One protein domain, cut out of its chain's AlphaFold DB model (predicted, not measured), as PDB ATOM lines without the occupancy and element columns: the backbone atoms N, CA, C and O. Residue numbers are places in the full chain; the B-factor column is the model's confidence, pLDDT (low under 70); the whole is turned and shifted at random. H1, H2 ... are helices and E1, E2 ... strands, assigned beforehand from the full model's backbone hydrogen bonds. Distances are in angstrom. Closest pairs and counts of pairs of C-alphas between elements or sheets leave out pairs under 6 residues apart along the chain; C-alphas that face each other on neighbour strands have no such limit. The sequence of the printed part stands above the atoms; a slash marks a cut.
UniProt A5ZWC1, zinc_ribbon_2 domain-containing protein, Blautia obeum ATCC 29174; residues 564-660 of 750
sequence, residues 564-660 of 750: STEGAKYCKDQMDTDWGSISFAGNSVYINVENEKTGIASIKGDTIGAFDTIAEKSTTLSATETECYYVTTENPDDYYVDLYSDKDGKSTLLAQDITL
ATOM      1  N   SER A 564      -9.774  -9.559  30.929       97.38
ATOM      2  CA  SER A 564      -9.072 -10.193  29.803       97.38
ATOM      3  C   SER A 564      -7.708  -9.542  29.555       97.38
ATOM      4  O   SER A 564      -7.467  -8.410  29.968       97.38
ATOM      5  N   THR A 565      -6.808 -10.230  28.851       95.81
ATOM      6  CA  THR A 565      -5.504  -9.664  28.468       95.81
ATOM      7  C   THR A 565      -5.670  -8.393  27.629       95.81
ATOM      8  O   THR A 565      -4.965  -7.409  27.842       95.81
ATOM      9  N   GLU A 566      -6.621  -8.385  26.693       94.94
ATOM     10  CA  GLU A 566      -6.923  -7.223  25.859       94.94
ATOM     11  C   GLU A 566      -7.531  -6.072  26.669       94.94
ATOM     12  O   GLU A 566      -7.157  -4.920  26.458       94.94
ATOM     13  N   GLY A 567      -8.432  -6.379  27.611       94.31
ATOM     14  CA  GLY A 567      -9.008  -5.387  28.519       94.31
ATOM     15  C   GLY A 567      -7.952  -4.746  29.419       94.31
ATOM     16  O   GLY A 567      -7.880  -3.526  29.505       94.31
ATOM     17  N   ALA A 568      -7.063  -5.556  29.997       93.81
ATOM     18  CA  ALA A 568      -5.964  -5.089  30.837       93.81
ATOM     19  C   ALA A 568      -5.001  -4.180  30.061       93.81
ATOM     20  O   ALA A 568      -4.660  -3.091  30.513       93.81
ATOM     21  N   LYS A 569      -4.635  -4.567  28.832       91.81
ATOM     22  CA  LYS A 569      -3.811  -3.722  27.960       91.81
ATOM     23  C   LYS A 569      -4.453  -2.356  27.713       91.81
ATOM     24  O   LYS A 569      -3.745  -1.358  27.709       91.81
ATOM     25  N   TYR A 570      -5.771  -2.315  27.510       88.62
ATOM     26  CA  TYR A 570      -6.484  -1.049  27.383       88.62
ATOM     27  C   TYR A 570      -6.410  -0.243  28.684       88.62
ATOM     28  O   TYR A 570      -6.090   0.936  28.637       88.62
ATOM     29  N   CYS A 571      -6.664  -0.863  29.840       88.69
ATOM     30  CA  CYS A 571      -6.629  -0.185  31.137       88.69
ATOM     31  C   CYS A 571      -5.252   0.402  31.475       88.69
ATOM     32  O   CYS A 571      -5.218   1.511  32.000       88.69
ATOM     33  N   LYS A 572      -4.147  -0.276  31.127       87.81
ATOM     34  CA  LYS A 572      -2.776   0.235  31.319       87.81
ATOM     35  C   LYS A 572      -2.606   1.654  30.785       87.81
ATOM     36  O   LYS A 572      -2.191   2.553  31.495       87.81
ATOM     37  N   ASP A 573      -3.006   1.863  29.535       79.31
ATOM     38  CA  ASP A 573      -2.801   3.139  28.850       79.31
ATOM     39  C   ASP A 573      -3.683   4.271  29.415       79.31
ATOM     40  O   ASP A 573      -3.545   5.415  28.992       79.31
ATOM     41  N   GLN A 574      -4.656   3.950  30.273       77.56
ATOM     42  CA  GLN A 574      -5.746   4.844  30.675       77.56
ATOM     43  C   GLN A 574      -5.759   5.141  32.178       77.56
ATOM     44  O   GLN A 574      -6.006   6.273  32.581       77.56
ATOM     45  N   MET A 575      -5.493   4.137  33.011       76.44
ATOM     46  CA  MET A 575      -5.560   4.250  34.471       76.44
ATOM     47  C   MET A 575      -4.233   4.618  35.136       76.44
ATOM     48  O   MET A 575      -4.235   4.907  36.325       76.44
ATOM     49  N   ASP A 576      -3.136   4.696  34.376       64.94
ATOM     50  CA  ASP A 576      -1.865   5.281  34.841       64.94
ATOM     51  C   ASP A 576      -1.945   6.824  34.991       64.94
ATOM     52  O   ASP A 576      -0.955   7.483  35.304       64.94
ATOM     53  N   THR A 577      -3.121   7.417  34.753       57.66
ATOM     54  CA  THR A 577      -3.430   8.832  35.005       57.66
ATOM     55  C   THR A 577      -4.278   8.953  36.277       57.66
ATOM     56  O   THR A 577      -5.184   8.147  36.485       57.66
ATOM     57  N   ASP A 578      -4.023   9.960  37.120       55.16
ATOM     58  CA  ASP A 578      -4.612  10.124  38.470       55.16
ATOM     59  C   ASP A 578      -6.163  10.221  38.530       55.16
ATOM     60  O   ASP A 578      -6.736  10.356  39.611       55.16
ATOM     61  N   TRP A 579      -6.866  10.153  37.391       62.72
ATOM     62  CA  TRP A 579      -8.306  10.426  37.256       62.72
ATOM     63  C   TRP A 579      -9.103   9.318  36.537       62.72
ATOM     64  O   TRP A 579     -10.206   9.556  36.040       62.72
ATOM     65  N   GLY A 580      -8.564   8.097  36.464       72.31
ATOM     66  CA  GLY A 580      -9.263   6.943  35.891       72.31
ATOM     67  C   GLY A 580     -10.320   6.335  36.830       72.31
ATOM     68  O   GLY A 580     -10.060   6.136  38.013       72.31
ATOM     69  N   SER A 581     -11.494   5.946  36.316       84.12
ATOM     70  CA  SER A 581     -12.490   5.166  37.079       84.12
ATOM     71  C   SER A 581     -13.079   3.999  36.283       84.12
ATOM     72  O   SER A 581     -13.197   4.056  35.059       84.12
ATOM     73  N   ILE A 582     -13.460   2.924  36.986       90.06
ATOM     74  CA  ILE A 582     -14.163   1.761  36.422       90.06
ATOM     75  C   ILE A 582     -15.526   1.637  37.097       90.06
ATOM     76  O   ILE A 582     -15.643   1.780  38.310       90.06
ATOM     77  N   SER A 583     -16.579   1.385  36.323       91.38
ATOM     78  CA  SER A 583     -17.944   1.234  36.837       91.38
ATOM     79  C   SER A 583     -18.726   0.177  36.069       91.38
ATOM     80  O   SER A 583     -18.508  -0.044  34.882       91.38
ATOM     81  N   PHE A 584     -19.669  -0.478  36.738       93.38
ATOM     82  CA  PHE A 584     -20.475  -1.553  36.163       93.38
ATOM     83  C   PHE A 584     -21.915  -1.091  35.947       93.38
ATOM     84  O   PHE A 584     -22.515  -0.524  36.854       93.38
ATOM     85  N   ALA A 585     -22.493  -1.386  34.781       92.69
ATOM     86  CA  ALA A 585     -23.930  -1.236  34.551       92.69
ATOM     87  C   ALA A 585     -24.436  -2.357  33.633       92.69
ATOM     88  O   ALA A 585     -23.873  -2.612  32.566       92.69
ATOM     89  N   GLY A 586     -25.488  -3.060  34.053       89.75
ATOM     90  CA  GLY A 586     -26.036  -4.192  33.312       89.75
ATOM     91  C   GLY A 586     -24.994  -5.291  33.091       89.75
ATOM     92  O   GLY A 586     -24.414  -5.816  34.041       89.75
ATOM     93  N   ASN A 587     -24.752  -5.659  31.831       91.62
ATOM     94  CA  ASN A 587     -23.722  -6.638  31.462       91.62
ATOM     95  C   ASN A 587     -22.459  -5.979  30.871       91.62
ATOM     96  O   ASN A 587     -21.721  -6.609  30.106       91.62
ATOM     97  N   SER A 588     -22.234  -4.712  31.217       94.56
ATOM     98  CA  SER A 588     -21.161  -3.886  30.674       94.56
ATOM     99  C   SER A 588     -20.299  -3.281  31.781       94.56
ATOM    100  O   SER A 588     -20.760  -3.030  32.899       94.56
ATOM    101  N   VAL A 589     -19.032  -3.059  31.446       94.94
ATOM    102  CA  VAL A 589     -18.037  -2.374  32.270       94.94
ATOM    103  C   VAL A 589     -17.636  -1.105  31.545       94.94
ATOM    104  O   VAL A 589     -17.302  -1.158  30.365       94.94
ATOM    105  N   TYR A 590     -17.666   0.017  32.243       93.19
ATOM    106  CA  TYR A 590     -17.287   1.320  31.728       93.19
ATOM    107  C   TYR A 590     -15.967   1.722  32.356       93.19
ATOM    108  O   TYR A 590     -15.777   1.546  33.558       93.19
ATOM    109  N   ILE A 591     -15.075   2.258  31.536       90.88
ATOM    110  CA  ILE A 591     -13.846   2.899  31.983       90.88
ATOM    111  C   ILE A 591     -13.894   4.357  31.557       90.88
ATOM    112  O   ILE A 591     -14.204   4.666  30.401       90.88
ATOM    113  N   ASN A 592     -13.591   5.246  32.488       83.81
ATOM    114  CA  ASN A 592     -13.506   6.667  32.229       83.81
ATOM    115  C   ASN A 592     -12.102   7.169  32.516       83.81
ATOM    116  O   ASN A 592     -11.538   6.851  33.556       83.81
ATOM    117  N   VAL A 593     -11.595   7.978  31.593       79.69
ATOM    118  CA  VAL A 593     -10.485   8.896  31.830       79.69
ATOM    119  C   VAL A 593     -11.076  10.284  31.652       79.69
ATOM    120  O   VAL A 593     -11.605  10.592  30.577       79.69
ATOM    121  N   GLU A 594     -11.100  11.057  32.733       74.25
ATOM    122  CA  GLU A 594     -11.811  12.333  32.801       74.25
ATOM    123  C   GLU A 594     -11.429  13.255  31.628       74.25
ATOM    124  O   GLU A 594     -10.254  13.455  31.334       74.25
ATOM    125  N   ASN A 595     -12.430  13.807  30.932       74.62
ATOM    126  CA  ASN A 595     -12.287  14.677  29.756       74.62
ATOM    127  C   ASN A 595     -11.562  14.075  28.535       74.62
ATOM    128  O   ASN A 595     -11.407  14.766  27.525       74.62
ATOM    129  N   GLU A 596     -11.181  12.797  28.566       82.94
ATOM    130  CA  GLU A 596     -10.483  12.142  27.460       82.94
ATOM    131  C   GLU A 596     -11.391  11.209  26.678       82.94
ATOM    132  O   GLU A 596     -11.592  11.427  25.487       82.94
ATOM    133  N   LYS A 597     -11.957  10.180  27.316       87.62
ATOM    134  CA  LYS A 597     -12.837   9.208  26.648       87.62
ATOM    135  C   LYS A 597     -13.561   8.298  27.633       87.62
ATOM    136  O   LYS A 597     -13.176   8.134  28.789       87.62
ATOM    137  N   THR A 598     -14.615   7.670  27.126       90.69
ATOM    138  CA  THR A 598     -15.385   6.637  27.814       90.69
ATOM    139  C   THR A 598     -15.294   5.364  26.992       90.69
ATOM    140  O   THR A 598     -15.694   5.331  25.823       90.69
ATOM    141  N   GLY A 599     -14.735   4.324  27.602       92.06
ATOM    142  CA  GLY A 599     -14.673   2.981  27.042       92.06
ATOM    143  C   GLY A 599     -15.758   2.084  27.625       92.06
ATOM    144  O   GLY A 599     -16.184   2.278  28.762       92.06
ATOM    145  N   ILE A 600     -16.171   1.077  26.861       95.12
ATOM    146  CA  ILE A 600     -17.088   0.023  27.294       95.12
ATOM    147  C   ILE A 600     -16.502  -1.353  26.983       95.12
ATOM    148  O   ILE A 600     -15.967  -1.573  25.900       95.12
ATOM    149  N   ALA A 601     -16.644  -2.299  27.901       96.31
ATOM    150  CA  ALA A 601     -16.370  -3.711  27.679       96.31
ATOM    151  C   ALA A 601     -17.599  -4.547  28.036       96.31
ATOM    152  O   ALA A 601     -18.313  -4.265  28.998       96.31
ATOM    153  N   SER A 602     -17.831  -5.617  27.278       95.38
ATOM    154  CA  SER A 602     -18.877  -6.592  27.601       95.38
ATOM    155  C   SER A 602     -18.363  -7.662  28.565       95.38
ATOM    156  O   SER A 602     -17.192  -8.049  28.524       95.38
ATOM    157  N   ILE A 603     -19.255  -8.180  29.408       95.81
ATOM    158  CA  ILE A 603     -18.963  -9.309  30.295       95.81
ATOM    159  C   ILE A 603     -19.436 -10.606  29.628       95.81
ATOM    160  O   ILE A 603     -20.596 -10.730  29.227       95.81
ATOM    161  N   LYS A 604     -18.554 -11.604  29.521       94.62
ATOM    162  CA  LYS A 604     -18.894 -12.933  28.991       94.62
ATOM    163  C   LYS A 604     -18.469 -14.016  29.970       94.62
ATOM    164  O   LYS A 604     -17.282 -14.273  30.144       94.62
ATOM    165  N   GLY A 605     -19.449 -14.699  30.562       93.81
ATOM    166  CA  GLY A 605     -19.164 -15.591  31.685       93.81
ATOM    167  C   GLY A 605     -18.559 -14.764  32.814       93.81
ATOM    168  O   GLY A 605     -19.166 -13.771  33.212       93.81
ATOM    169  N   ASP A 606     -17.368 -15.137  33.265       96.06
ATOM    170  CA  ASP A 606     -16.671 -14.475  34.372       96.06
ATOM    171  C   ASP A 606     -15.512 -13.591  33.878       96.06
ATOM    172  O   ASP A 606     -14.623 -13.221  34.637       96.06
ATOM    173  N   THR A 607     -15.505 -13.246  32.587       97.62
ATOM    174  CA  THR A 607     -14.440 -12.459  31.955       97.62
ATOM    175  C   THR A 607     -14.958 -11.106  31.476       97.62
ATOM    176  O   THR A 607     -15.960 -11.042  30.756       97.62
ATOM    177  N   ILE A 608     -14.246 -10.037  31.834       97.69
ATOM    178  CA  ILE A 608     -14.413  -8.691  31.271       97.69
ATOM    179  C   ILE A 608     -13.620  -8.637  29.964       97.69
ATOM    180  O   ILE A 608     -12.416  -8.906  29.945       97.69
ATOM    181  N   GLY A 609     -14.306  -8.363  28.855       96.81
ATOM    182  CA  GLY A 609     -13.721  -8.375  27.517       96.81
ATOM    183  C   GLY A 609     -12.786  -7.200  27.224       96.81
ATOM    184  O   GLY A 609     -12.365  -6.467  28.115       96.81
ATOM    185  N   ALA A 610     -12.465  -7.034  25.942       94.50
ATOM    186  CA  ALA A 610     -11.767  -5.853  25.452       94.50
ATOM    187  C   ALA A 610     -12.675  -4.616  25.530       94.50
ATOM    188  O   ALA A 610     -13.897  -4.737  25.388       94.50
ATOM    189  N   PHE A 611     -12.061  -3.449  25.724       93.75
ATOM    190  CA  PHE A 611     -12.760  -2.171  25.706       93.75
ATOM    191  C   PHE A 611     -12.801  -1.578  24.296       93.75
ATOM    192  O   PHE A 611     -11.781  -1.519  23.608       93.75
ATOM    193  N   ASP A 612     -13.973  -1.080  23.919       92.25
ATOM    194  CA  ASP A 612     -14.195  -0.214  22.768       92.25
ATOM    195  C   ASP A 612     -14.494   1.209  23.259       92.25
ATOM    196  O   ASP A 612     -15.199   1.390  24.252       92.25
ATOM    197  N   THR A 613     -14.007   2.238  22.563       91.44
ATOM    198  CA  THR A 613     -14.386   3.624  22.875       91.44
ATOM    199  C   THR A 613     -15.806   3.909  22.384       91.44
ATOM    200  O   THR A 613     -16.088   3.759  21.194       91.44
ATOM    201  N   ILE A 614     -16.688   4.375  23.276       92.38
ATOM    202  CA  ILE A 614     -18.050   4.819  22.918       92.38
ATOM    203  C   ILE A 614     -18.164   6.336  22.774       92.38
ATOM    204  O   ILE A 614     -19.054   6.820  22.074       92.38
ATOM    205  N   ALA A 615     -17.268   7.086  23.415       91.56
ATOM    206  CA  ALA A 615     -17.212   8.535  23.312       91.56
ATOM    207  C   ALA A 615     -15.786   9.045  23.526       91.56
ATOM    208  O   ALA A 615     -15.091   8.589  24.429       91.56
ATOM    209  N   GLU A 616     -15.382  10.007  22.699       90.44
ATOM    210  CA  GLU A 616     -14.163  10.800  22.874       90.44
ATOM    211  C   GLU A 616     -14.522  12.120  23.570       90.44
ATOM    212  O   GLU A 616     -15.658  12.590  23.469       90.44
ATOM    213  N   LYS A 617     -13.540  12.730  24.233       89.75
ATOM    214  CA  LYS A 617     -13.651  13.961  25.025       89.75
ATOM    215  C   LYS A 617     -14.831  13.931  25.994       89.75
ATOM    216  O   LYS A 617     -15.758  14.742  25.914       89.75
ATOM    217  N   SER A 618     -14.837  12.925  26.860       90.25
ATOM    218  CA  SER A 618     -16.011  12.583  27.659       90.25
ATOM    219  C   SER A 618     -15.687  12.297  29.117       90.25
ATOM    220  O   SER A 618     -14.618  11.763  29.406       90.25
ATOM    221  N   THR A 619     -16.667  12.517  29.989       88.56
ATOM    222  CA  THR A 619     -16.578  12.245  31.430       88.56
ATOM    223  C   THR A 619     -17.782  11.426  31.878       88.56
ATOM    224  O   THR A 619     -18.924  11.781  31.584       88.56
ATOM    225  N   THR A 620     -17.542  10.317  32.577       88.81
ATOM    226  CA  THR A 620     -18.613   9.505  33.171       88.81
ATOM    227  C   THR A 620     -19.063  10.147  34.475       88.81
ATOM    228  O   THR A 620     -18.243  10.434  35.337       88.81
ATOM    229  N   LEU A 621     -20.368  10.375  34.616       88.81
ATOM    230  CA  LEU A 621     -20.945  11.022  35.794       88.81
ATOM    231  C   LEU A 621     -21.406  10.001  36.836       88.81
ATOM    232  O   LEU A 621     -21.224  10.202  38.031       88.81
ATOM    233  N   SER A 622     -22.055   8.919  36.398       89.06
ATOM    234  CA  SER A 622     -22.582   7.888  37.295       89.06
ATOM    235  C   SER A 622     -22.948   6.618  36.530       89.06
ATOM    236  O   SER A 622     -23.360   6.680  35.373       89.06
ATOM    237  N   ALA A 623     -22.873   5.471  37.199       90.06
ATOM    238  CA  ALA A 623     -23.417   4.211  36.715       90.06
ATOM    239  C   ALA A 623     -24.471   3.689  37.696       90.06
ATOM    240  O   ALA A 623     -24.200   3.464  38.875       90.06
ATOM    241  N   THR A 624     -25.683   3.480  37.191       88.94
ATOM    242  CA  THR A 624     -26.737   2.749  37.905       88.94
ATOM    243  C   THR A 624     -26.557   1.247  37.690       88.94
ATOM    244  O   THR A 624     -25.722   0.811  36.901       88.94
ATOM    245  N   GLU A 625     -27.406   0.424  38.306       86.50
ATOM    246  CA  GLU A 625     -27.401  -1.025  38.063       86.50
ATOM    247  C   GLU A 625     -27.609  -1.405  36.586       86.50
ATOM    248  O   GLU A 625     -27.245  -2.511  36.190       86.50
ATOM    249  N   THR A 626     -28.188  -0.522  35.759       90.12
ATOM    250  CA  THR A 626     -28.581  -0.864  34.378       90.12
ATOM    251  C   THR A 626     -28.102   0.099  33.297       90.12
ATOM    252  O   THR A 626     -28.122  -0.282  32.130       90.12
ATOM    253  N   GLU A 627     -27.723   1.327  33.644       92.56
ATOM    254  CA  GLU A 627     -27.405   2.396  32.689       92.56
ATOM    255  C   GLU A 627     -26.249   3.262  33.205       92.56
ATOM    256  O   GLU A 627     -26.196   3.572  34.398       92.56
ATOM    257  N   CYS A 628     -25.360   3.668  32.298       93.88
ATOM    258  CA  CYS A 628     -24.255   4.590  32.555       93.88
ATOM    259  C   CYS A 628     -24.592   5.983  32.004       93.88
ATOM    260  O   CYS A 628     -25.024   6.102  30.857       93.88
ATOM    261  N   TYR A 629     -24.400   7.032  32.800       93.56
ATOM    262  CA  TYR A 629     -24.584   8.427  32.402       93.56
ATOM    263  C   TYR A 629     -23.222   9.089  32.231       93.56
ATOM    264  O   TYR A 629     -22.396   9.073  33.143       93.56
ATOM    265  N   TYR A 630     -22.997   9.695  31.070       93.62
ATOM    266  CA  TYR A 630     -21.747  10.375  30.744       93.62
ATOM    267  C   TYR A 630     -22.019  11.618  29.905       93.62
ATOM    268  O   TYR A 630     -23.090  11.764  29.310       93.62
ATOM    269  N   VAL A 631     -21.043  12.512  29.848       92.81
ATOM    270  CA  VAL A 631     -21.101  13.724  29.038       92.81
ATOM    271  C   VAL A 631     -19.966  13.799  28.043       92.81
ATOM    272  O   VAL A 631     -18.924  13.187  28.255       92.81
ATOM    273  N   THR A 632     -20.152  14.565  26.973       92.88
ATOM    274  CA  THR A 632     -19.100  14.892  26.004       92.88
ATOM    275  C   THR A 632     -18.945  16.398  25.861       92.88
ATOM    276  O   THR A 632     -19.948  17.113  25.881       92.88
ATOM    277  N   THR A 633     -17.723  16.873  25.633       86.88
ATOM    278  CA  THR A 633     -17.431  18.277  25.315       86.88
ATOM    279  C   THR A 633     -16.407  18.386  24.188       86.88
ATOM    280  O   THR A 633     -15.472  17.595  24.103       86.88
ATOM    281  N   GLU A 634     -16.536  19.366  23.290       76.44
ATOM    282  CA  GLU A 634     -15.494  19.591  22.278       76.44
ATOM    283  C   GLU A 634     -14.226  20.239  22.862       76.44
ATOM    284  O   GLU A 634     -13.144  20.069  22.281       76.44
ATOM    285  N   ASN A 635     -14.348  20.941  23.995       69.69
ATOM    286  CA  ASN A 635     -13.261  21.611  24.700       69.69
ATOM    287  C   ASN A 635     -13.437  21.445  26.226       69.69
ATOM    288  O   ASN A 635     -14.453  21.886  26.748       69.69
ATOM    289  N   PRO A 636     -12.469  20.868  26.961       63.16
ATOM    290  CA  PRO A 636     -12.555  20.714  28.418       63.16
ATOM    291  C   PRO A 636     -12.721  22.035  29.188       63.16
ATOM    292  O   PRO A 636     -13.288  22.039  30.272       63.16
ATOM    293  N   ASP A 637     -12.268  23.158  28.613       66.19
ATOM    294  CA  ASP A 637     -12.494  24.502  29.171       66.19
ATOM    295  C   ASP A 637     -13.918  25.037  28.906       66.19
ATOM    296  O   ASP A 637     -14.253  26.159  29.302       66.19
ATOM    297  N   ASP A 638     -14.739  24.293  28.159       70.75
ATOM    298  CA  ASP A 638     -16.119  24.658  27.874       70.75
ATOM    299  C   ASP A 638     -17.024  24.303  29.051       70.75
ATOM    300  O   ASP A 638     -16.952  23.226  29.638       70.75
ATOM    301  N   TYR A 639     -17.923  25.227  29.369       80.12
ATOM    302  CA  TYR A 639     -18.945  25.008  30.386       80.12
ATOM    303  C   TYR A 639     -20.083  24.135  29.863       80.12
ATOM    304  O   TYR A 639     -20.853  23.602  30.665       80.12
ATOM    305  N   TYR A 640     -20.209  24.037  28.537       88.19
ATOM    306  CA  TYR A 640     -21.292  23.338  27.870       88.19
ATOM    307  C   TYR A 640     -20.901  21.913  27.497       88.19
ATOM    308  O   TYR A 640     -19.831  21.658  26.948       88.19
ATOM    309  N   VAL A 641     -21.808  20.988  27.784       91.75
ATOM    310  CA  VAL A 641     -21.650  19.561  27.551       91.75
ATOM    311  C   VAL A 641     -22.932  18.965  26.977       91.75
ATOM    312  O   VAL A 641     -24.037  19.466  27.203       91.75
ATOM    313  N   ASP A 642     -22.781  17.841  26.288       92.31
ATOM    314  CA  ASP A 642     -23.892  17.003  25.843       92.31
ATOM    315  C   ASP A 642     -24.009  15.788  26.770       92.31
ATOM    316  O   ASP A 642     -23.032  15.070  26.970       92.31
ATOM    317  N   LEU A 643     -25.198  15.538  27.323       92.94
ATOM    318  CA  LEU A 643     -25.487  14.419  28.223       92.94
ATOM    319  C   LEU A 643     -26.001  13.204  27.465       92.94
ATOM    320  O   LEU A 643     -26.960  13.290  26.695       92.94
ATOM    321  N   TYR A 644     -25.438  12.048  27.790       93.94
ATOM    322  CA  TYR A 644     -25.796  10.754  27.242       93.94
ATOM    323  C   TYR A 644     -26.159   9.766  28.350       93.94
ATOM    324  O   TYR A 644     -25.688   9.847  29.484       93.94
ATOM    325  N   SER A 645     -26.983   8.792  27.978       93.62
ATOM    326  CA  SER A 645     -27.107   7.524  28.698       93.62
ATOM    327  C   SER A 645     -26.668   6.395  27.781       93.62
ATOM    328  O   SER A 645     -27.066   6.365  26.616       93.62
ATOM    329  N   ASP A 646     -25.872   5.469  28.293       94.75
ATOM    330  CA  ASP A 646     -25.541   4.220  27.626       94.75
ATOM    331  C   ASP A 646     -26.198   3.046  28.347       94.75
ATOM    332  O   ASP A 646     -26.154   2.930  29.575       94.75
ATOM    333  N   LYS A 647     -26.808   2.168  27.551       93.19
ATOM    334  CA  LYS A 647     -27.350   0.895  28.004       93.19
ATOM    335  C   LYS A 647     -26.848  -0.209  27.093       93.19
ATOM    336  O   LYS A 647     -27.270  -0.280  25.937       93.19
ATOM    337  N   ASP A 648     -25.974  -1.058  27.623       86.38
ATOM    338  CA  ASP A 648     -25.382  -2.192  26.908       86.38
ATOM    339  C   ASP A 648     -24.747  -1.792  25.554       86.38
ATOM    340  O   ASP A 648     -24.964  -2.444  24.529       86.38
ATOM    341  N   GLY A 649     -23.995  -0.684  25.534       86.69
ATOM    342  CA  GLY A 649     -23.277  -0.179  24.356       86.69
ATOM    343  C   GLY A 649     -24.136   0.624  23.382       86.69
ATOM    344  O   GLY A 649     -23.715   0.902  22.256       86.69
ATOM    345  N   LYS A 650     -25.365   0.966  23.774       92.56
ATOM    346  CA  LYS A 650     -26.245   1.843  23.007       92.56
ATOM    347  C   LYS A 650     -26.363   3.223  23.656       92.56
ATOM    348  O   LYS A 650     -27.319   3.489  24.391       92.56
ATOM    349  N   SER A 651     -25.476   4.126  23.255       94.12
ATOM    350  CA  SER A 651     -25.534   5.537  23.629       94.12
ATOM    351  C   SER A 651     -26.773   6.235  23.072       94.12
ATOM    352  O   SER A 651     -27.084   6.172  21.878       94.12
ATOM    353  N   THR A 652     -27.476   6.945  23.947       92.81
ATOM    354  CA  THR A 652     -28.627   7.789  23.633       92.81
ATOM    355  C   THR A 652     -28.356   9.192  24.150       92.81
ATOM    356  O   THR A 652     -28.221   9.391  25.356       92.81
ATOM    357  N   LEU A 653     -28.302  10.158  23.232       91.94
ATOM    358  CA  LEU A 653     -28.231  11.576  23.562       91.94
ATOM    359  C   LEU A 653     -29.514  12.006  24.286       91.94
ATOM    360  O   LEU A 653     -30.617  11.828  23.764       91.94
ATOM    361  N   LEU A 654     -29.354  12.564  25.481       90.38
ATOM    362  CA  LEU A 654     -30.437  12.989  26.361       90.38
ATOM    363  C   LEU A 654     -30.640  14.508  26.340       90.38
ATOM    364  O   LEU A 654     -31.779  14.971  26.256       90.38
ATOM    365  N   ALA A 655     -29.549  15.269  26.401       89.88
ATOM    366  CA  ALA A 655     -29.553  16.728  26.431       89.88
ATOM    367  C   ALA A 655     -28.314  17.280  25.718       89.88
ATOM    368  O   ALA A 655     -27.267  16.641  25.765       89.88
ATOM    369  N   GLN A 656     -28.435  18.447  25.084       89.62
ATOM    370  CA  GLN A 656     -27.321  19.143  24.431       89.62
ATOM    371  C   GLN A 656     -27.166  20.553  24.975       89.62
ATOM    372  O   GLN A 656     -28.163  21.134  25.411       89.62
ATOM    373  N   ASP A 657     -25.950  21.088  24.886       87.12
ATOM    374  CA  ASP A 657     -25.615  22.458  25.291       87.12
ATOM    375  C   ASP A 657     -26.045  22.776  26.742       87.12
ATOM    376  O   ASP A 657     -26.539  23.866  27.043       87.12
ATOM    377  N   ILE A 658     -25.880  21.813  27.657       90.31
ATOM    378  CA  ILE A 658     -26.176  21.988  29.088       90.31
ATOM    379  C   ILE A 658     -24.900  22.258  29.884       90.31
ATOM    380  O   ILE A 658     -23.806  21.969  29.423       90.31
ATOM    381  N   THR A 659     -25.023  22.748  31.111       89.12
ATOM    382  CA  THR A 659     -23.921  22.845  32.074       89.12
ATOM    383  C   THR A 659     -24.125  21.842  33.213       89.12
ATOM    384  O   THR A 659     -25.254  21.464  33.524       89.12
ATOM    385  N   LEU A 660     -23.039  21.408  33.855       86.12
ATOM    386  CA  LEU A 660     -23.049  20.376  34.904       86.12
ATOM    387  C   LEU A 660     -23.346  20.896  36.324       86.12
ATOM    388  O   LEU A 660     -23.001  20.246  37.301       86.12
TER     389      LEU A 660
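This is residues 564 to 660 of the 750 residues of the protein "zinc_ribbon_2 domain-containing protein" of Blautia obeum ATCC 29174 (UniProt A5ZWC1). Two strongly twisted four-stranded sheets lie partly face to face as a sandwich, two sheets packed one over the other, and a single helix, H1, covers the face of the first sheet that is turned away from the second. Each sheet is an antiparallel meander, each strand the antiparallel neighbour of the one before, in the orders E1 E2 E3 E4 and E5 E6 E7 E8; the chain changes from one sheet to the other at the link from E4 to E5. The printed part has 97 residues, with one named helix and eight named strands in the order H1 E1 E2 E3 E4 E5 E6 E7 E8, and its class is mostly strand. It is compact, with a radius of gyration of the C-alphas of 13.0 A, and spans 39 by 27 by 16 A.

The first sheet has E1, residues 580 to 585, and E4, residues 607 to 616, as edge strands, with E2, residues 588 to 593, and E3, residues 597 to 604, as inner strands. E1 and E2 form a hairpin, with N 583 and O 590 2.9 A apart, within hydrogen-bond range. E2 and E3 form another, with N 589 and O 601 at 2.8 A. E3 and E4 form a third, with N 600 and O 612 at 2.8 A. E4 bends by 50 degrees at residue 610. H1, residues 565 to 575, is on this sheet at a height over the sheet of 8.3 A, the two making two layers, a helix on one face of a sheet. H1 lies over E2 and E3, and runs along the strands, at 11 degrees to E2 on the local plane. The closest C-alphas of H1 and E4 are those of Gly 567 and Ala 610, 4.2 A apart. In H1, 5 of 7 O i to N i+4 pairs are within hydrogen-bond range. The second sheet has E5, residues 618 to 623, and E8, residues 650 to 660, as edge strands, with E6, residues 628 to 632, and E7, residues 641 to 647, between them. Its three hairpins have, within hydrogen-bond range, N 619 and O 631 at 2.9 A for E5 and E6, N 644 and O 630 at 2.8 A for E6 and E7, and N 643 and O 655 at 2.8 A for E7 and E8. E8 bends by 93 degrees at residue 657. The parts of the two sheets that face each other are 9.8 A centre to centre, with best planes 16 degrees apart. Across the sandwich, the closest C-alphas of E2 and E5 are those of Asn 592 and Thr 620, 5.9 A apart. E4 and E5 meet only through their link. H1 is apart from E5, E6, E7 and E8.

In the first sheet, from first to last C-alpha, E1 measures 16.8 A, E2 16.7 A, E3 23.1 A and E4 25.0 A. In the second, E5 measures 14.4 A, E6 13.3 A, E7 19.5 A and E8 22.3 A. H1 measures 15.2 A and begins at C-alpha 565, at (-5.504, -9.664, 28.468). E1 begins at C-alpha 580, at (-9.263, 6.943, 35.891), and E8 ends at C-alpha 660, at (-23.049, 20.376, 34.904).

The two C-alphas farthest apart are those of Gly 605 and Asp 637, at 40.7 A. The printed part has no cut. The link from E6 to E7, eight residues, is short but not tight; the other links are tight. The mean pLDDT of the printed part is 87.9, and residues 576 to 579 and 635 to 637 are under 70.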